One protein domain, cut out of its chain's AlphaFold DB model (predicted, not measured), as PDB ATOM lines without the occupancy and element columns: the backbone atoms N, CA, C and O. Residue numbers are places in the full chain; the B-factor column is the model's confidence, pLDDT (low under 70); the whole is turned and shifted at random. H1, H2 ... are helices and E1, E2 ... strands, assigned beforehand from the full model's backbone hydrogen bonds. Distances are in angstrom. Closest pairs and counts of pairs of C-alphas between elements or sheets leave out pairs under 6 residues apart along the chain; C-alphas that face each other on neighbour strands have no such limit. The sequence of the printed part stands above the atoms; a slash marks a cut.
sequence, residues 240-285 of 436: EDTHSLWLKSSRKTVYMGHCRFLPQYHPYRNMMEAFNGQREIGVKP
ATOM      1  N   GLU A 240      48.120  -8.936  28.288       60.44
ATOM      2  CA  GLU A 240      46.907  -8.844  29.109       60.44
ATOM      3  C   GLU A 240      46.339  -7.415  29.222       60.44
ATOM      4  O   GLU A 240      45.161  -7.240  29.513       60.44
ATOM      5  N   ASP A 241      47.140  -6.383  28.936       64.19
ATOM      6  CA  ASP A 241      46.689  -4.987  28.902       64.19
ATOM      7  C   ASP A 241      46.113  -4.595  27.513       64.19
ATOM      8  O   ASP A 241      45.838  -3.411  27.267       64.19
ATOM      9  N   THR A 242      45.954  -5.551  26.579       70.81
ATOM     10  CA  THR A 242      45.401  -5.303  25.234       70.81
ATOM     11  C   THR A 242      43.940  -4.881  25.325       70.81
ATOM     12  O   THR A 242      43.067  -5.650  25.714       70.81
ATOM     13  N   HIS A 243      43.641  -3.660  24.885       69.56
ATOM     14  CA  HIS A 243      42.260  -3.206  24.795       69.56
ATOM     15  C   HIS A 243      41.663  -3.656  23.459       69.56
ATOM     16  O   HIS A 243      41.943  -3.078  22.409       69.56
ATOM     17  N   SER A 244      40.870  -4.722  23.483       75.00
ATOM     18  CA  SER A 244      40.238  -5.288  22.293       75.00
ATOM     19  C   SER A 244      38.716  -5.182  22.355       75.00
ATOM     20  O   SER A 244      38.102  -5.204  23.420       75.00
ATOM     21  N   LEU A 245      38.095  -5.059  21.186       72.12
ATOM     22  CA  LEU A 245      36.649  -5.024  21.023       72.12
ATOM     23  C   LEU A 245      36.234  -6.079  20.000       72.12
ATOM     24  O   LEU A 245      36.805  -6.177  18.915       72.12
ATOM     25  N   TRP A 246      35.207  -6.857  20.329       76.12
ATOM     26  CA  TRP A 246      34.606  -7.799  19.393       76.12
ATOM     27  C   TRP A 246      33.438  -7.154  18.648       76.12
ATOM     28  O   TRP A 246      32.404  -6.830  19.237       76.12
ATOM     29  N   LEU A 247      33.573  -7.010  17.332       69.44
ATOM     30  CA  LEU A 247      32.516  -6.487  16.477       69.44
ATOM     31  C   LEU A 247      31.534  -7.608  16.118       69.44
ATOM     32  O   LEU A 247      31.838  -8.486  15.309       69.44
ATOM     33  N   LYS A 248      30.330  -7.568  16.703       67.00
ATOM     34  CA  LYS A 248      29.298  -8.611  16.535       67.00
ATOM     35  C   LYS A 248      28.901  -8.833  15.072       67.00
ATOM     36  O   LYS A 248      28.776  -9.981  14.650       67.00
ATOM     37  N   SER A 249      28.752  -7.755  14.304       63.41
ATOM     38  CA  SER A 249      28.287  -7.810  12.912       63.41
ATOM     39  C   SER A 249      29.334  -8.386  11.957       63.41
ATOM     40  O   SER A 249      28.996  -9.176  11.084       63.41
ATOM     41  N   SER A 250      30.612  -8.036  12.137       61.47
ATOM     42  CA  SER A 250      31.702  -8.494  11.261       61.47
ATOM     43  C   SER A 250      32.435  -9.732  11.782       61.47
ATOM     44  O   SER A 250      33.224 -10.319  11.043       61.47
ATOM     45  N   ARG A 251      32.178 -10.145  13.033       63.84
ATOM     46  CA  ARG A 251      32.872 -11.241  13.734       63.84
ATOM     47  C   ARG A 251      34.397 -11.065  13.732       63.84
ATOM     48  O   ARG A 251      35.139 -12.026  13.536       63.84
ATOM     49  N   LYS A 252      34.855  -9.823  13.914       63.94
ATOM     50  CA  LYS A 252      36.276  -9.460  13.983       63.94
ATOM     51  C   LYS A 252      36.609  -8.872  15.352       63.94
ATOM     52  O   LYS A 252      35.832  -8.089  15.896       63.94
ATOM     53  N   THR A 253      37.790  -9.214  15.863       69.75
ATOM     54  CA  THR A 253      38.422  -8.487  16.970       69.75
ATOM     55  C   THR A 253      39.137  -7.272  16.399       69.75
ATOM     56  O   THR A 253      39.935  -7.412  15.473       69.75
ATOM     57  N   VAL A 254      38.867  -6.098  16.953       67.25
ATOM     58  CA  VAL A 254      39.601  -4.865  16.663       67.25
ATOM     59  C   VAL A 254      40.352  -4.422  17.911       67.25
ATOM     60  O   VAL A 254      39.846  -4.569  19.024       67.25
ATOM     61  N   TYR A 255      41.566  -3.917  17.729       72.00
ATOM     62  CA  TYR A 255      42.380  -3.386  18.816       72.00
ATOM     63  C   TYR A 255      42.143  -1.884  18.917       72.00
ATOM     64  O   TYR A 255      42.014  -1.197  17.909       72.00
ATOM     65  N   MET A 256      41.992  -1.417  20.147       73.75
ATOM     66  CA  MET A 256      41.601  -0.061  20.509       73.75
ATOM     67  C   MET A 256      42.548   0.440  21.606       73.75
ATOM     68  O   MET A 256      43.437  -0.286  22.054       73.75
ATOM     69  N   GLY A 257      42.363   1.672  22.085       73.00
ATOM     70  CA  GLY A 257      43.175   2.178  23.193       73.00
ATOM     71  C   GLY A 257      44.582   2.615  22.776       73.00
ATOM     72  O   GLY A 257      45.484   2.646  23.613       73.00
ATOM     73  N   HIS A 258      44.805   2.900  21.489       73.94
ATOM     74  CA  HIS A 258      46.118   3.286  20.963       73.94
ATOM     75  C   HIS A 258      46.563   4.676  21.445       73.94
ATOM     76  O   HIS A 258      47.763   4.937  21.543       73.94
ATOM     77  N   CYS A 259      45.635   5.559  21.830       73.00
ATOM     78  CA  CYS A 259      45.992   6.875  22.360       73.00
ATOM     79  C   CYS A 259      46.567   6.788  23.784       73.00
ATOM     80  O   CYS A 259      47.237   7.722  24.229       73.00
ATOM     81  N   ARG A 260      46.421   5.648  24.478       76.06
ATOM     82  CA  ARG A 260      47.065   5.372  25.779       76.06
ATOM     83  C   ARG A 260      48.596   5.397  25.736       76.06
ATOM     84  O   ARG A 260      49.222   5.529  26.787       76.06
ATOM     85  N   PHE A 261      49.201   5.276  24.556       76.25
ATOM     86  CA  PHE A 261      50.651   5.376  24.376       76.25
ATOM     87  C   PHE A 261      51.158   6.825  24.318       76.25
ATOM     88  O   PHE A 261      52.346   7.059  24.528       76.25
ATOM     89  N   LEU A 262      50.270   7.793  24.068       78.19
ATOM     90  CA  LEU A 262      50.593   9.221  23.995       78.19
ATOM     91  C   LEU A 262      50.691   9.837  25.404       78.19
ATOM     92  O   LEU A 262      50.154   9.260  26.347       78.19
ATOM     93  N   PRO A 263      51.311  11.012  25.603       78.19
ATOM     94  CA  PRO A 263      51.273  11.716  26.890       78.19
ATOM     95  C   PRO A 263      49.841  11.937  27.396       78.19
ATOM     96  O   PRO A 263      48.914  12.077  26.601       78.19
ATOM     97  N   GLN A 264      49.647  11.991  28.716       80.81
ATOM     98  CA  GLN A 264      48.311  12.059  29.331       80.81
ATOM     99  C   GLN A 264      47.497  13.286  28.886       80.81
ATOM    100  O   GLN A 264      46.279  13.204  28.758       80.81
ATOM    101  N   TYR A 265      48.179  14.391  28.583       78.94
ATOM    102  CA  TYR A 265      47.578  15.645  28.120       78.94
ATOM    103  C   TYR A 265      47.546  15.784  26.589       78.94
ATOM    104  O   TYR A 265      47.264  16.864  26.077       78.94
ATOM    105  N   HIS A 266      47.849  14.721  25.837       83.94
ATOM    106  CA  HIS A 266      47.857  14.784  24.378       83.94
ATOM    107  C   HIS A 266      46.429  15.004  23.828       83.94
ATOM    108  O   HIS A 266      45.539  14.222  24.175       83.94
ATOM    109  N   PRO A 267      46.193  15.984  22.928       79.81
ATOM    110  CA  PRO A 267      44.853  16.332  22.431       79.81
ATOM    111  C   PRO A 267      44.042  15.146  21.892       79.81
ATOM    112  O   PRO A 267      42.844  15.045  22.150       79.81
ATOM    113  N   TYR A 268      44.700  14.200  21.216       75.50
ATOM    114  CA  TYR A 268      44.048  13.013  20.639       75.50
ATOM    115  C   TYR A 268      43.364  12.110  21.672       75.50
ATOM    116  O   TYR A 268      42.389  11.447  21.338       75.50
ATOM    117  N   ARG A 269      43.786  12.134  22.946       76.31
ATOM    118  CA  ARG A 269      43.104  11.380  24.014       76.31
ATOM    119  C   ARG A 269      41.687  11.893  24.301       76.31
ATOM    120  O   ARG A 269      40.889  11.163  24.886       76.31
ATOM    121  N   ASN A 270      41.381  13.128  23.893       74.50
ATOM    122  CA  ASN A 270      40.093  13.791  24.102       74.50
ATOM    123  C   ASN A 270      39.210  13.828  22.844       74.50
ATOM    124  O   ASN A 270      38.077  14.301  22.926       74.50
ATOM    125  N   MET A 271      39.690  13.329  21.699       74.62
ATOM    126  CA  MET A 271      38.962  13.342  20.424       74.62
ATOM    127  C   MET A 271      37.942  12.197  20.335       74.62
ATOM    128  O   MET A 271      38.075  11.282  19.532       74.62
ATOM    129  N   MET A 272      36.909  12.237  21.178       71.38
ATOM    130  CA  MET A 272      35.924  11.152  21.309       71.38
ATOM    131  C   MET A 272      35.225  10.813  19.983       71.38
ATOM    132  O   MET A 272      35.056   9.635  19.674       71.38
ATOM    133  N   GLU A 273      34.868  11.828  19.191       72.00
ATOM    134  CA  GLU A 273      34.149  11.669  17.916       72.00
ATOM    135  C   GLU A 273      34.995  11.016  16.816       72.00
ATOM    136  O   GLU A 273      34.466  10.260  16.009       72.00
ATOM    137  N   ALA A 274      36.309  11.260  16.804       69.00
ATOM    138  CA  ALA A 274      37.223  10.666  15.826       69.00
ATOM    139  C   ALA A 274      37.580   9.203  16.149       69.00
ATOM    140  O   ALA A 274      38.169   8.508  15.321       69.00
ATOM    141  N   PHE A 275      37.250   8.740  17.358       70.88
ATOM    142  CA  PHE A 275      37.599   7.414  17.859       70.88
ATOM    143  C   PHE A 275      36.346   6.659  18.337       70.88
ATOM    144  O   PHE A 275      35.337   6.594  17.643       70.88
ATOM    145  N   ASN A 276      36.402   6.005  19.497       66.81
ATOM    146  CA  ASN A 276      35.369   5.082  19.972       66.81
ATOM    147  C   ASN A 276      34.297   5.746  20.860       66.81
ATOM    148  O   ASN A 276      33.649   5.056  21.650       66.81
ATOM    149  N   GLY A 277      34.134   7.070  20.784       70.69
ATOM    150  CA  GLY A 277      33.182   7.815  21.609       70.69
ATOM    151  C   GLY A 277      33.565   7.904  23.090       70.69
ATOM    152  O   GLY A 277      32.765   8.370  23.897       70.69
ATOM    153  N   GLN A 278      34.767   7.461  23.470       74.38
ATOM    154  CA  GLN A 278      35.255   7.496  24.846       74.38
ATOM    155  C   GLN A 278      36.557   8.287  24.950       74.38
ATOM    156  O   GLN A 278      37.404   8.262  24.059       74.38
ATOM    157  N   ARG A 279      36.733   8.988  26.073       74.25
ATOM    158  CA  ARG A 279      38.002   9.644  26.401       74.25
ATOM    159  C   ARG A 279      39.010   8.597  26.879       74.25
ATOM    160  O   ARG A 279      38.761   7.895  27.859       74.25
ATOM    161  N   GLU A 280      40.182   8.534  26.250       72.56
ATOM    162  CA  GLU A 280      41.237   7.585  26.624       72.56
ATOM    163  C   GLU A 280      42.095   8.119  27.790       72.56
ATOM    164  O   GLU A 280      43.220   8.593  27.610       72.56
ATOM    165  N   ILE A 281      41.566   8.022  29.017       72.25
ATOM    166  CA  ILE A 281      42.249   8.448  30.260       72.25
ATOM    167  C   ILE A 281      43.230   7.410  30.832       72.25
ATOM    168  O   ILE A 281      43.952   7.696  31.785       72.25
ATOM    169  N   GLY A 282      43.255   6.198  30.270       69.88
ATOM    170  CA  GLY A 282      44.073   5.095  30.772       69.88
ATOM    171  C   GLY A 282      45.579   5.348  30.646       69.88
ATOM    172  O   GLY A 282      46.047   6.003  29.710       69.88
ATOM    173  N   VAL A 283      46.351   4.774  31.569       72.06
ATOM    174  CA  VAL A 283      47.820   4.798  31.522       72.06
ATOM    175  C   VAL A 283      48.361   3.910  30.398       72.06
ATOM    176  O   VAL A 283      47.684   2.974  29.945       72.06
ATOM    177  N   LYS A 284      49.586   4.213  29.949       69.81
ATOM    178  CA  LYS A 284      50.328   3.390  28.985       69.81
ATOM    179  C   LYS A 284      50.415   1.938  29.498       69.81
ATOM    180  O   LYS A 284      50.638   1.761  30.697       69.81
ATOM    181  N   PRO A 285      50.238   0.922  28.630       66.44
ATOM    182  CA  PRO A 285      50.435  -0.484  28.993       66.44
ATOM    183  C   PRO A 285      51.792  -0.740  29.658       66.44
ATOM    184  O   PRO A 285      52.771  -0.034  29.380       66.44
TER     185      PRO A 285
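This is residues 240 to 285 of the 436 residues of a protein of Oryza sativa subsp. japonica (UniProt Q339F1). With little regular structure, this is a flat piece: a two-strand antiparallel hairpin, E1 and E2, forms an arm, its tip at residues 247 to 252 sticking out, and a loop-rich head holds the short helices H1 and H2. The printed part has 46 residues, 16 of them in named elements, in the order E1, E2, H1, H2, class mixed. It is only just loose, close to compact, with a radius of gyration of the C-alphas of 11.5 A and spans of 34 by 26 by 10 A.

E1, residues 244 to 247, and E2, residues 252 to 255, are antiparallel at 149 degrees; N 245 and O 254 are within hydrogen-bond range at 2.8 A. H1, residues 258 to 261, and H2, residues 267 to 270, only just touch, only at the corner, with 3 pairs of C-alphas within 8 A, the closest Cys 259 and Arg 269 at 5.6 A. Both are too short for an O i to N i+4 pair; each has its one O i to N i+3 pair within range. E1 and H1 are apart.

E1 begins at C-alpha 244 (40.238, -5.288, 22.293) and spans 9.7 A; E2 spans 9.9 A. H1 spans 6.0 A, and H2, 5.6 A, ends at C-alpha 270 (40.093, 13.791, 24.102).

The farthest C-alphas, Ser 249 and Tyr 265, are 34.0 A apart. The printed part has no cut, and its three links are tight. Mean pLDDT of the printed part is 71.9, with residues 247 to 254 among those under 70.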